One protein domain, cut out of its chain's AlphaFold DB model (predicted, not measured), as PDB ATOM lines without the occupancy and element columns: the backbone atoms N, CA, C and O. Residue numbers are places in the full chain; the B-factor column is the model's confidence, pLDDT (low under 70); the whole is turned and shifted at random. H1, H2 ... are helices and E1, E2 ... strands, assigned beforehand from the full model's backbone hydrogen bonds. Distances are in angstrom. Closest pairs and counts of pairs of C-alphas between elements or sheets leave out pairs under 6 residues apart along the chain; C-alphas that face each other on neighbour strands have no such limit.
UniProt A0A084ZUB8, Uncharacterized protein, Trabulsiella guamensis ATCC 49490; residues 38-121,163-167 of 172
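This is residues 38 to 121 and 163 to 167 of the 172 residues of an uncharacterized protein of Trabulsiella guamensis ATCC 49490 (UniProt A0A084ZUB8). A three-stranded antiparallel sheet, E1 E2 E3, makes the middle, with a small second sheet, E5 E4 E6, at its E1 side and the helical hairpin of H1 and H2 toward the other end of the long axis. H2 packs over the first sheet, H1 lies farther out, and H3 runs along one side from near the end of H2 toward the small sheet. The printed part has 89 residues, with three named helices and six named strands in the order E1 E2 E3 H1 H2 H3 E4 E5 E6, class mixed; both sheets are antiparallel. It is compact, with a radius of gyration of the C-alphas of 13.1 A and spans of 41 by 31 by 18 A.

E1, residues 38 to 42, begins at C-alpha 38 (-21.353, -22.783, 31.968) and is 12.5 A long. E2, residues 45 to 50, is 16.3 A long, and E3 is residues 53 to 56. H1 is residues 67 to 73. H2, residues 80 to 92, is 18.7 A long and begins at C-alpha 80 (-14.739, -12.016, 30.020). H3, residues 96 to 105, is 14.4 A long. E4 is residues 108 to 110, E5 residues 117 to 119 and E6 residues 164 to 166, ending at C-alpha 166 (-28.196, -13.650, 42.316).

E1 E2 E3 is a meander, each strand the antiparallel neighbour of the one before, and the sheet is only just strongly twisted, with C-alphas up to 4.1 A off its best plane. In the hairpin of E1 and E2, N 40 and O 47 are within hydrogen-bond range at 3.0 A; in that of E2 and E3, N 48 and O 55 at 2.8 A. H2 is on this sheet at a height over the sheet of 10.1 A, over E2, and runs along the strands, at 15 degrees to E2 on the local plane. The closest C-alphas of H2 and E3 are those of Gly 80 and Tyr 54, 6.9 A apart. H1 and H2 touch, a helical hairpin with closest C-alphas Ser 69 and Ala 90 at 5.9 A, at a shallow tilt of 20 degrees, opposite ways. H3 only grazes the sheet E1 E2 E3, with its residues 99 to 105. H2 and H3 are only just apart, with closest C-alphas 8.3 A apart. The closest C-alphas of E1 and E5 are those of Phe 40 and Leu 119, 4.5 A apart. In the hairpin of E4 and E5, N 109 and O 118 are 2.9 A apart; between the antiparallel neighbours E4 and E6, N 110 and O 164 are 2.9 A apart. In H1, H2 and H3 every O i to N i+4 pair is within hydrogen-bond range.

The two C-alphas farthest apart, those of Glu 68 and His 113, are 40.7 A apart. Residues 122 to 162 are not printed, and C-alphas 121 and 163 are 12.1 A apart across this cut, which lies in the link from E5 to E6. Of the links that are printed whole, none is long. The mean pLDDT of the printed part is 80.0, and residues 59 to 64 and residue 167 are under 70.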
ATOM      1  N   CYS A  38     -20.533 -23.585  31.063       78.31
ATOM      2  CA  CYS A  38     -21.353 -22.783  31.968       78.31
ATOM      3  C   CYS A  38     -22.318 -21.898  31.171       78.31
ATOM      4  O   CYS A  38     -21.909 -21.263  30.206       78.31
ATOM      5  N   ILE A  39     -23.578 -21.818  31.607       84.62
ATOM      6  CA  ILE A  39     -24.556 -20.858  31.085       84.62
ATOM      7  C   ILE A  39     -24.963 -19.915  32.211       84.62
ATOM      8  O   ILE A  39     -25.362 -20.362  33.291       84.62
ATOM      9  N   PHE A  40     -24.910 -18.616  31.950       84.69
ATOM     10  CA  PHE A  40     -25.334 -17.581  32.887       84.69
ATOM     11  C   PHE A  40     -25.917 -16.386  32.133       84.69
ATOM     12  O   PHE A  40     -25.705 -16.242  30.931       84.69
ATOM     13  N   SER A  41     -26.683 -15.537  32.815       85.06
ATOM     14  CA  SER A  41     -27.100 -14.247  32.272       85.06
ATOM     15  C   SER A  41     -26.204 -13.111  32.764       85.06
ATOM     16  O   SER A  41     -25.834 -13.065  33.933       85.06
ATOM     17  N   TYR A  42     -25.878 -12.169  31.883       85.44
ATOM     18  CA  TYR A  42     -25.260 -10.895  32.239       85.44
ATOM     19  C   TYR A  42     -26.122  -9.760  31.692       85.44
ATOM     20  O   TYR A  42     -26.360  -9.690  30.484       85.44
ATOM     21  N   LYS A  43     -26.652  -8.912  32.581       81.19
ATOM     22  CA  LYS A  43     -27.573  -7.808  32.237       81.19
ATOM     23  C   LYS A  43     -28.731  -8.229  31.306       81.19
ATOM     24  O   LYS A  43     -29.175  -7.468  30.454       81.19
ATOM     25  N   GLY A  44     -29.224  -9.462  31.454       76.81
ATOM     26  CA  GLY A  44     -30.305 -10.028  30.638       76.81
ATOM     27  C   GLY A  44     -29.870 -10.738  29.343       76.81
ATOM     28  O   GLY A  44     -30.704 -11.369  28.694       76.81
ATOM     29  N   LEU A  45     -28.590 -10.711  28.969       83.50
ATOM     30  CA  LEU A  45     -28.060 -11.519  27.865       83.50
ATOM     31  C   LEU A  45     -27.597 -12.878  28.373       83.50
ATOM     32  O   LEU A  45     -26.930 -12.950  29.397       83.50
ATOM     33  N   VAL A  46     -27.929 -13.953  27.658       85.00
ATOM     34  CA  VAL A  46     -27.494 -15.306  28.023       85.00
ATOM     35  C   VAL A  46     -26.144 -15.600  27.379       85.00
ATOM     36  O   VAL A  46     -26.028 -15.615  26.151       85.00
ATOM     37  N   ILE A  47     -25.152 -15.856  28.221       86.94
ATOM     38  CA  ILE A  47     -23.773 -16.149  27.853       86.94
ATOM     39  C   ILE A  47     -23.501 -17.626  28.120       86.94
ATOM     40  O   ILE A  47     -23.842 -18.166  29.174       86.94
ATOM     41  N   GLU A  48     -22.865 -18.260  27.147       86.50
ATOM     42  CA  GLU A  48     -22.265 -19.579  27.247       86.50
ATOM     43  C   GLU A  48     -20.754 -19.430  27.402       86.50
ATOM     44  O   GLU A  48     -20.110 -18.676  26.677       86.50
ATOM     45  N   LYS A  49     -20.184 -20.155  28.360       84.81
ATOM     46  CA  LYS A  49     -18.744 -20.288  28.559       84.81
ATOM     47  C   LYS A  49     -18.357 -21.736  28.307       84.81
ATOM     48  O   LYS A  49     -18.905 -22.617  28.963       84.81
ATOM     49  N   ILE A  50     -17.418 -21.980  27.398       84.62
ATOM     50  CA  ILE A  50     -16.902 -23.310  27.046       84.62
ATOM     51  C   ILE A  50     -15.377 -23.261  27.074       84.62
ATOM     52  O   ILE A  50     -14.785 -22.554  26.268       84.62
ATOM     53  N   GLN A  51     -14.726 -24.003  27.976       76.31
ATOM     54  CA  GLN A  51     -13.253 -24.122  28.023       76.31
ATOM     55  C   GLN A  51     -12.517 -22.758  27.958       76.31
ATOM     56  O   GLN A  51     -11.515 -22.622  27.265       76.31
ATOM     57  N   ASN A  52     -13.029 -21.750  28.679       77.38
ATOM     58  CA  ASN A  52     -12.566 -20.343  28.711       77.38
ATOM     59  C   ASN A  52     -12.927 -19.457  27.511       77.38
ATOM     60  O   ASN A  52     -12.496 -18.309  27.449       77.38
ATOM     61  N   MET A  53     -13.757 -19.940  26.600       83.25
ATOM     62  CA  MET A  53     -14.338 -19.128  25.540       83.25
ATOM     63  C   MET A  53     -15.754 -18.697  25.906       83.25
ATOM     64  O   MET A  53     -16.524 -19.516  26.396       83.25
ATOM     65  N   TYR A  54     -16.104 -17.443  25.643       84.44
ATOM     66  CA  TYR A  54     -17.427 -16.865  25.845       84.44
ATOM     67  C   TYR A  54     -18.119 -16.660  24.506       84.44
ATOM     68  O   TYR A  54     -17.536 -16.101  23.576       84.44
ATOM     69  N   SER A  55     -19.377 -17.056  24.434       84.94
ATOM     70  CA  SER A  55     -20.257 -16.831  23.295       84.94
ATOM     71  C   SER A  55     -21.646 -16.439  23.780       84.94
ATOM     72  O   SER A  55     -22.052 -16.737  24.906       84.94
ATOM     73  N   ILE A  56     -22.411 -15.767  22.925       84.94
ATOM     74  CA  ILE A  56     -23.827 -15.534  23.195       84.94
ATOM     75  C   ILE A  56     -24.620 -16.791  22.832       84.94
ATOM     76  O   ILE A  56     -24.656 -17.209  21.678       84.94
ATOM     77  N   ALA A  57     -25.300 -17.358  23.827       74.50
ATOM     78  CA  ALA A  57     -26.050 -18.609  23.709       74.50
ATOM     79  C   ALA A  57     -27.386 -18.451  22.969       74.50
ATOM     80  O   ALA A  57     -27.900 -19.370  22.333       74.50
ATOM     81  N   ARG A  58     -28.023 -17.281  23.114       73.94
ATOM     82  CA  ARG A  58     -29.371 -17.010  22.599       73.94
ATOM     83  C   ARG A  58     -29.381 -15.732  21.783       73.94
ATOM     84  O   ARG A  58     -28.789 -14.739  22.186       73.94
ATOM     85  N   GLN A  59     -30.136 -15.729  20.684       68.50
ATOM     86  CA  GLN A  59     -30.349 -14.522  19.885       68.50
ATOM     87  C   GLN A  59     -30.817 -13.351  20.760       68.50
ATOM     88  O   GLN A  59     -31.752 -13.485  21.560       68.50
ATOM     89  N   ILE A  60     -30.175 -12.200  20.570       68.25
ATOM     90  CA  ILE A  60     -30.489 -10.954  21.262       68.25
ATOM     91  C   ILE A  60     -31.845 -10.459  20.746       68.25
ATOM     92  O   ILE A  60     -31.976 -10.050  19.598       68.25
ATOM     93  N   LYS A  61     -32.883 -10.517  21.588       65.19
ATOM     94  CA  LYS A  61     -34.257 -10.087  21.246       65.19
ATOM     95  C   LYS A  61     -34.579  -8.677  21.753       65.19
ATOM     96  O   LYS A  61     -35.719  -8.389  22.115       65.19
ATOM     97  N   ILE A  62     -33.572  -7.817  21.832       67.31
ATOM     98  CA  ILE A  62     -33.692  -6.461  22.364       67.31
ATOM     99  C   ILE A  62     -33.763  -5.489  21.178       67.31
ATOM    100  O   ILE A  62     -32.904  -5.524  20.302       67.31
ATOM    101  N   LYS A  63     -34.805  -4.648  21.121       63.44
ATOM    102  CA  LYS A  63     -34.916  -3.584  20.107       63.44
ATOM    103  C   LYS A  63     -33.960  -2.438  20.458       63.44
ATOM    104  O   LYS A  63     -33.756  -2.165  21.636       63.44
ATOM    105  N   GLY A  64     -33.373  -1.806  19.441       63.47
ATOM    106  CA  GLY A  64     -32.375  -0.744  19.622       63.47
ATOM    107  C   GLY A  64     -30.942  -1.246  19.814       63.47
ATOM    108  O   GLY A  64     -30.044  -0.444  20.030       63.47
ATOM    109  N   PHE A  65     -30.699  -2.559  19.710       72.38
ATOM    110  CA  PHE A  65     -29.336  -3.082  19.710       72.38
ATOM    111  C   PHE A  65     -28.622  -2.674  18.407       72.38
ATOM    112  O   PHE A  65     -29.125  -3.007  17.331       72.38
ATOM    113  N   PRO A  66     -27.476  -1.972  18.472       73.38
ATOM    114  CA  PRO A  66     -26.774  -1.544  17.270       73.38
ATOM    115  C   PRO A  66     -26.260  -2.756  16.483       73.38
ATOM    116  O   PRO A  66     -25.661  -3.670  17.057       73.38
ATOM    117  N   GLU A  67     -26.471  -2.755  15.165       75.44
ATOM    118  CA  GLU A  67     -26.114  -3.871  14.275       75.44
ATOM    119  C   GLU A  67     -24.622  -4.216  14.346       75.44
ATOM    120  O   GLU A  67     -24.256  -5.390  14.399       75.44
ATOM    121  N   GLU A  68     -23.759  -3.203  14.466       75.44
ATOM    122  CA  GLU A  68     -22.316  -3.387  14.649       75.44
ATOM    123  C   GLU A  68     -21.981  -4.146  15.938       75.44
ATOM    124  O   GLU A  68     -21.077  -4.981  15.962       75.44
ATOM    125  N   SER A  69     -22.724  -3.898  17.020       75.88
ATOM    126  CA  SER A  69     -22.517  -4.616  18.279       75.88
ATOM    127  C   SER A  69     -23.067  -6.033  18.216       75.88
ATOM    128  O   SER A  69     -22.439  -6.933  18.762       75.88
ATOM    129  N   ILE A  70     -24.176  -6.270  17.504       75.00
ATOM    130  CA  ILE A  70     -24.681  -7.631  17.250       75.00
ATOM    131  C   ILE A  70     -23.633  -8.451  16.486       75.00
ATOM    132  O   ILE A  70     -23.376  -9.599  16.846       75.00
ATOM    133  N   GLN A  71     -23.007  -7.864  15.463       75.81
ATOM    134  CA  GLN A  71     -21.957  -8.523  14.683       75.81
ATOM    135  C   GLN A  71     -20.689  -8.787  15.497       75.81
ATOM    136  O   GLN A  71     -20.052  -9.818  15.315       75.81
ATOM    137  N   ARG A  72     -20.312  -7.886  16.410       76.25
ATOM    138  CA  ARG A  72     -19.185  -8.134  17.320       76.25
ATOM    139  C   ARG A  72     -19.522  -9.272  18.283       76.25
ATOM    140  O   ARG A  72     -18.752 -10.219  18.405       76.25
ATOM    141  N   LEU A  73     -20.702  -9.212  18.896       78.44
ATOM    142  CA  LEU A  73     -21.159 -10.155  19.912       78.44
ATOM    143  C   LEU A  73     -21.480 -11.566  19.396       78.44
ATOM    144  O   LEU A  73     -21.590 -12.487  20.204       78.44
ATOM    145  N   SER A  74     -21.632 -11.755  18.084       78.12
ATOM    146  CA  SER A  74     -21.765 -13.088  17.484       78.12
ATOM    147  C   SER A  74     -20.441 -13.866  17.446       78.12
ATOM    148  O   SER A  74     -20.447 -15.060  17.144       78.12
ATOM    149  N   GLY A  75     -19.317 -13.212  17.757       80.19
ATOM    150  CA  GLY A  75     -18.004 -13.835  17.866       80.19
ATOM    151  C   GLY A  75     -17.809 -14.680  19.130       80.19
ATOM    152  O   GLY A  75     -18.635 -14.716  20.042       80.19
ATOM    153  N   ILE A  76     -16.659 -15.354  19.178       84.00
ATOM    154  CA  ILE A  76     -16.184 -16.108  20.340       84.00
ATOM    155  C   ILE A  76     -15.078 -15.291  21.009       84.00
ATOM    156  O   ILE A  76     -14.120 -14.883  20.352       84.00
ATOM    157  N   TYR A  77     -15.193 -15.068  22.314       83.38
ATOM    158  CA  TYR A  77     -14.256 -14.259  23.088       83.38
ATOM    159  C   TYR A  77     -13.448 -15.127  24.043       83.38
ATOM    160  O   TYR A  77     -13.992 -16.005  24.694       83.38
ATOM    161  N   ASN A  78     -12.155 -14.864  24.186       84.31
ATOM    162  CA  ASN A  78     -11.289 -15.547  25.157       84.31
ATOM    163  C   ASN A  78     -11.242 -14.847  26.528       84.31
ATOM    164  O   ASN A  78     -10.757 -15.422  27.498       84.31
ATOM    165  N   SER A  79     -11.726 -13.604  26.613       80.56
ATOM    166  CA  SER A  79     -11.710 -12.789  27.829       80.56
ATOM    167  C   SER A  79     -13.108 -12.290  28.178       80.56
ATOM    168  O   SER A  79     -13.801 -11.702  27.342       80.56
ATOM    169  N   GLY A  80     -13.482 -12.488  29.444       80.50
ATOM    170  CA  GLY A  80     -14.739 -12.016  30.020       80.50
ATOM    171  C   GLY A  80     -14.824 -10.488  30.083       80.50
ATOM    172  O   GLY A  80     -15.900  -9.918  29.928       80.50
ATOM    173  N   GLU A  81     -13.691  -9.801  30.244       82.81
ATOM    174  CA  GLU A  81     -13.646  -8.334  30.326       82.81
ATOM    175  C   GLU A  81     -13.967  -7.674  28.984       82.81
ATOM    176  O   GLU A  81     -14.684  -6.675  28.935       82.81
ATOM    177  N   ILE A  82     -13.492  -8.265  27.882       84.06
ATOM    178  CA  ILE A  82     -13.739  -7.746  26.533       84.06
ATOM    179  C   ILE A  82     -15.226  -7.859  26.205       84.06
ATOM    180  O   ILE A  82     -15.852  -6.869  25.829       84.06
ATOM    181  N   ILE A  83     -15.814  -9.044  26.392       84.19
ATOM    182  CA  ILE A  83     -17.243  -9.244  26.133       84.19
ATOM    183  C   ILE A  83     -18.102  -8.387  27.074       84.19
ATOM    184  O   ILE A  83     -19.109  -7.837  26.637       84.19
ATOM    185  N   LYS A  84     -17.672  -8.177  28.327       86.50
ATOM    186  CA  LYS A  84     -18.327  -7.253  29.263       86.50
ATOM    187  C   LYS A  84     -18.377  -5.836  28.705       86.50
ATOM    188  O   LYS A  84     -19.456  -5.255  28.651       86.50
ATOM    189  N   GLY A  85     -17.238  -5.305  28.260       84.62
ATOM    190  CA  GLY A  85     -17.162  -3.963  27.686       84.62
ATOM    191  C   GLY A  85     -18.030  -3.813  26.438       84.62
ATOM    192  O   GLY A  85     -18.761  -2.836  26.313       84.62
ATOM    193  N   VAL A  86     -18.022  -4.809  25.545       84.25
ATOM    194  CA  VAL A  86     -18.866  -4.790  24.337       84.25
ATOM    195  C   VAL A  86     -20.353  -4.807  24.698       84.25
ATOM    196  O   VAL A  86     -21.127  -4.059  24.107       84.25
ATOM    197  N   ILE A  87     -20.763  -5.625  25.673       85.38
ATOM    198  CA  ILE A  87     -22.156  -5.663  26.135       85.38
ATOM    199  C   ILE A  87     -22.546  -4.334  26.780       85.38
ATOM    200  O   ILE A  87     -23.613  -3.809  26.480       85.38
ATOM    201  N   ASP A  88     -21.699  -3.789  27.647       86.38
ATOM    202  CA  ASP A  88     -21.988  -2.550  28.365       86.38
ATOM    203  C   ASP A  88     -22.177  -1.378  27.392       86.38
ATOM    204  O   ASP A  88     -23.182  -0.679  27.498       86.38
ATOM    205  N   LEU A  89     -21.306  -1.251  26.384       84.31
ATOM    206  CA  LEU A  89     -21.445  -0.262  25.307       84.31
ATOM    207  C   LEU A  89     -22.714  -0.481  24.478       84.31
ATOM    208  O   LEU A  89     -23.433   0.461  24.156       84.31
ATOM    209  N   ALA A  90     -23.025  -1.733  24.139       81.31
ATOM    210  CA  ALA A  90     -24.210  -2.032  23.345       81.31
ATOM    211  C   ALA A  90     -25.516  -1.712  24.094       81.31
ATOM    212  O   ALA A  90     -26.512  -1.354  23.468       81.31
ATOM    213  N   LEU A  91     -25.511  -1.816  25.426       81.62
ATOM    214  CA  LEU A  91     -26.662  -1.525  26.278       81.62
ATOM    215  C   LEU A  91     -26.923  -0.025  26.483       81.62
ATOM    216  O   LEU A  91     -28.025   0.324  26.901       81.62
ATOM    217  N   GLU A  92     -25.975   0.866  26.177       81.69
ATOM    218  CA  GLU A  92     -26.188   2.323  26.275       81.69
ATOM    219  C   GLU A  92     -27.227   2.832  25.268       81.69
ATOM    220  O   GLU A  92     -27.977   3.765  25.556       81.69
ATOM    221  N   HIS A  93     -27.308   2.184  24.105       76.88
ATOM    222  CA  HIS A  93     -28.197   2.567  23.006       76.88
ATOM    223  C   HIS A  93     -29.564   1.864  23.036       76.88
ATOM    224  O   HIS A  93     -30.387   2.060  22.143       76.88
ATOM    225  N   VAL A  94     -29.816   1.039  24.053       80.06
ATOM    226  CA  VAL A  94     -30.987   0.163  24.145       80.06
ATOM    227  C   VAL A  94     -32.140   0.803  24.924       80.06
ATOM    228  O   VAL A  94     -31.944   1.485  25.931       80.06
ATOM    229  N   ASP A  95     -33.373   0.480  24.520       80.75
ATOM    230  CA  ASP A  95     -34.595   0.833  25.250       80.75
ATOM    231  C   ASP A  95     -34.590   0.275  26.688       80.75
ATOM    232  O   ASP A  95     -34.643  -0.941  26.918       80.75
ATOM    233  N   LYS A  96     -34.594   1.175  27.679       82.81
ATOM    234  CA  LYS A  96     -34.495   0.834  29.113       82.81
ATOM    235  C   LYS A  96     -35.630  -0.067  29.607       82.81
ATOM    236  O   LYS A  96     -35.384  -0.974  30.398       82.81
ATOM    237  N   GLU A  97     -36.853   0.159  29.134       82.88
ATOM    238  CA  GLU A  97     -38.039  -0.601  29.553       82.88
ATOM    239  C   GLU A  97     -37.943  -2.071  29.132       82.88
ATOM    240  O   GLU A  97     -38.046  -2.976  29.959       82.88
ATOM    241  N   ARG A  98     -37.621  -2.324  27.858       78.06
ATOM    242  CA  ARG A  98     -37.440  -3.691  27.342       78.06
ATOM    243  C   ARG A  98     -36.233  -4.383  27.951       78.06
ATOM    244  O   ARG A  98     -36.259  -5.590  28.177       78.06
ATOM    245  N   HIS A  99     -35.170  -3.642  28.229       81.56
ATOM    246  CA  HIS A  99     -34.018  -4.197  28.922       81.56
ATOM    247  C   HIS A  99     -34.378  -4.664  30.344       81.56
ATOM    248  O   HIS A  99     -33.965  -5.752  30.743       81.56
ATOM    249  N   ALA A 100     -35.220  -3.923  31.073       82.44
ATOM    250  CA  ALA A 100     -35.730  -4.359  32.375       82.44
ATOM    251  C   ALA A 100     -36.590  -5.636  32.272       82.44
ATOM    252  O   ALA A 100     -36.439  -6.558  33.080       82.44
ATOM    253  N   GLU A 101     -37.433  -5.756  31.241       82.56
ATOM    254  CA  GLU A 101     -38.191  -6.988  30.970       82.56
ATOM    255  C   GLU A 101     -37.267  -8.188  30.717       82.56
ATOM    256  O   GLU A 101     -37.460  -9.278  31.257       82.56
ATOM    257  N   VAL A 102     -36.214  -8.000  29.922       81.38
ATOM    258  CA  VAL A 102     -35.270  -9.078  29.609       81.38
ATOM    259  C   VAL A 102     -34.457  -9.485  30.843       81.38
ATOM    260  O   VAL A 102     -34.249 -10.681  31.063       81.38
ATOM    261  N   ARG A 103     -34.082  -8.531  31.704       82.00
ATOM    262  CA  ARG A 103     -33.431  -8.809  32.997       82.00
ATOM    263  C   ARG A 103     -34.319  -9.594  33.955       82.00
ATOM    264  O   ARG A 103     -33.850 -10.519  34.612       82.00
ATOM    265  N   THR A 104     -35.612  -9.278  34.025       80.50
ATOM    266  CA  THR A 104     -36.537 -10.042  34.880       80.50
ATOM    267  C   THR A 104     -36.781 -11.454  34.352       80.50
ATOM    268  O   THR A 104     -36.991 -12.370  35.149       80.50
ATOM    269  N   LYS A 105     -36.710 -11.655  33.031       82.19
ATOM    270  CA  LYS A 105     -36.861 -12.967  32.397       82.19
ATOM    271  C   LYS A 105     -35.657 -13.883  32.615       82.19
ATOM    272  O   LYS A 105     -35.841 -15.069  32.882       82.19
ATOM    273  N   TYR A 106     -34.443 -13.359  32.472       82.31
ATOM    274  CA  TYR A 106     -33.212 -14.140  32.577       82.31
ATOM    275  C   TYR A 106     -32.505 -13.873  33.899       82.31
ATOM    276  O   TYR A 106     -31.603 -13.039  33.983       82.31
ATOM    277  N   LYS A 107     -32.900 -14.623  34.925       83.19
ATOM    278  CA  LYS A 107     -32.296 -14.539  36.254       83.19
ATOM    279  C   LYS A 107     -31.231 -15.606  36.440       83.19
ATOM    280  O   LYS A 107     -31.392 -16.739  35.984       83.19
ATOM    281  N   ASN A 108     -30.186 -15.253  37.173       85.44
ATOM    282  CA  ASN A 108     -29.240 -16.226  37.690       85.44
ATOM    283  C   ASN A 108     -29.712 -16.726  39.045       85.44
ATOM    284  O   ASN A 108     -30.267 -15.974  39.847       85.44
ATOM    285  N   TRP A 109     -29.443 -17.992  39.316       85.50
ATOM    286  CA  TRP A 109     -29.629 -18.570  40.633       85.50
ATOM    287  C   TRP A 109     -28.343 -19.201  41.131       85.50
ATOM    288  O   TRP A 109     -27.487 -19.589  40.336       85.50
ATOM    289  N   LYS A 110     -28.208 -19.297  42.451       84.50
ATOM    290  CA  LYS A 110     -27.071 -19.924  43.118       84.50
ATOM    291  C   LYS A 110     -27.483 -21.274  43.678       84.50
ATOM    292  O   LYS A 110     -28.460 -21.381  44.409       84.50
ATOM    293  N   CYS A 111     -26.701 -22.302  43.370       82.12
ATOM    294  CA  CYS A 111     -26.901 -23.605  43.980       82.12
ATOM    295  C   CYS A 111     -26.460 -23.576  45.457       82.12
ATOM    296  O   CYS A 111     -25.302 -23.237  45.711       82.12
ATOM    297  N   PRO A 112     -27.304 -23.991  46.421       82.12
ATOM    298  CA  PRO A 112     -26.940 -24.046  47.838       82.12
ATOM    299  C   PRO A 112     -25.848 -25.082  48.142       82.12
ATOM    300  O   PRO A 112     -25.094 -24.925  49.095       82.12
ATOM    301  N   HIS A 113     -25.719 -26.133  47.324       81.38
ATOM    302  CA  HIS A 113     -24.772 -27.218  47.584       81.38
ATOM    303  C   HIS A 113     -23.341 -26.887  47.136       81.38
ATOM    304  O   HIS A 113     -22.384 -27.106  47.870       81.38
ATOM    305  N   CYS A 114     -23.162 -26.412  45.901       78.62
ATOM    306  CA  CYS A 114     -21.834 -26.144  45.332       78.62
ATOM    307  C   CYS A 114     -21.531 -24.652  45.157       78.62
ATOM    308  O   CYS A 114     -20.481 -24.312  44.619       78.62
ATOM    309  N   ASN A 115     -22.438 -23.760  45.570       80.25
ATOM    310  CA  ASN A 115     -22.322 -22.305  45.428       80.25
ATOM    311  C   ASN A 115     -22.128 -21.799  43.984       80.25
ATOM    312  O   ASN A 115     -21.932 -20.600  43.772       80.25
ATOM    313  N   SER A 116     -22.221 -22.672  42.978       78.44
ATOM    314  CA  SER A 116     -22.148 -22.282  41.577       78.44
ATOM    315  C   SER A 116     -23.419 -21.540  41.185       78.44
ATOM    316  O   SER A 116     -24.522 -22.005  41.477       78.44
ATOM    317  N   GLN A 117     -23.271 -20.422  40.481       81.38
ATOM    318  CA  GLN A 117     -24.394 -19.736  39.856       81.38
ATOM    319  C   GLN A 117     -24.608 -20.284  38.446       81.38
ATOM    320  O   GLN A 117     -23.645 -20.651  37.764       81.38
ATOM    321  N   GLY A 118     -25.856 -20.325  38.013       80.56
ATOM    322  CA  GLY A 118     -26.233 -20.672  36.652       80.56
ATOM    323  C   GLY A 118     -27.509 -19.953  36.248       80.56
ATOM    324  O   GLY A 118     -28.187 -19.342  37.078       80.56
ATOM    325  N   LEU A 119     -27.840 -20.034  34.964       83.81
ATOM    326  CA  LEU A 119     -29.094 -19.501  34.457       83.81
ATOM    327  C   LEU A 119     -30.282 -20.269  35.055       83.81
ATOM    328  O   LEU A 119     -30.311 -21.501  35.051       83.81
ATOM    329  N   TYR A 120     -31.284 -19.541  35.545       82.69
ATOM    330  CA  TYR A 120     -32.565 -20.126  35.919       82.69
ATOM    331  C   TYR A 120     -33.396 -20.321  34.654       82.69
ATOM    332  O   TYR A 120     -33.832 -19.356  34.022       82.69
ATOM    333  N   ASN A 121     -33.617 -21.575  34.277       80.06
ATOM    334  CA  ASN A 121     -34.444 -21.925  33.137       80.06
ATOM    335  C   ASN A 121     -35.663 -22.707  33.620       80.06
ATOM    336  O   ASN A 121     -35.544 -23.789  34.190       80.06
ATOM    337  N   VAL A 163     -34.154 -21.637  46.216       77.44
ATOM    338  CA  VAL A 163     -33.317 -21.046  45.179       77.44
ATOM    339  C   VAL A 163     -33.078 -19.570  45.476       77.44
ATOM    340  O   VAL A 163     -33.974 -18.741  45.317       77.44
ATOM    341  N   ASP A 164     -31.836 -19.239  45.815       78.19
ATOM    342  CA  ASP A 164     -31.391 -17.853  45.923       78.19
ATOM    343  C   ASP A 164     -31.102 -17.279  44.533       78.19
ATOM    344  O   ASP A 164     -30.235 -17.767  43.795       78.19
ATOM    345  N   PHE A 165     -31.806 -16.206  44.175       79.88
ATOM    346  CA  PHE A 165     -31.516 -15.448  42.963       79.88
ATOM    347  C   PHE A 165     -30.333 -14.509  43.199       79.88
ATOM    348  O   PHE A 165     -30.294 -13.770  44.181       79.88
ATOM    349  N   VAL A 166     -29.375 -14.523  42.276       73.81
ATOM    350  CA  VAL A 166     -28.196 -13.650  42.316       73.81
ATOM    351  C   VAL A 166     -28.331 -12.570  41.252       73.81
ATOM    352  O   VAL A 166     -28.898 -12.810  40.184       73.81
ATOM    353  N   GLY A 167     -27.795 -11.385  41.555       66.38
ATOM    354  CA  GLY A 167     -27.710 -10.271  40.617       66.38
ATOM    355  C   GLY A 167     -27.017 -10.639  39.300       66.38
ATOM    356  O   GLY A 167     -26.155 -11.515  39.225       66.38
TER     357      GLY A 167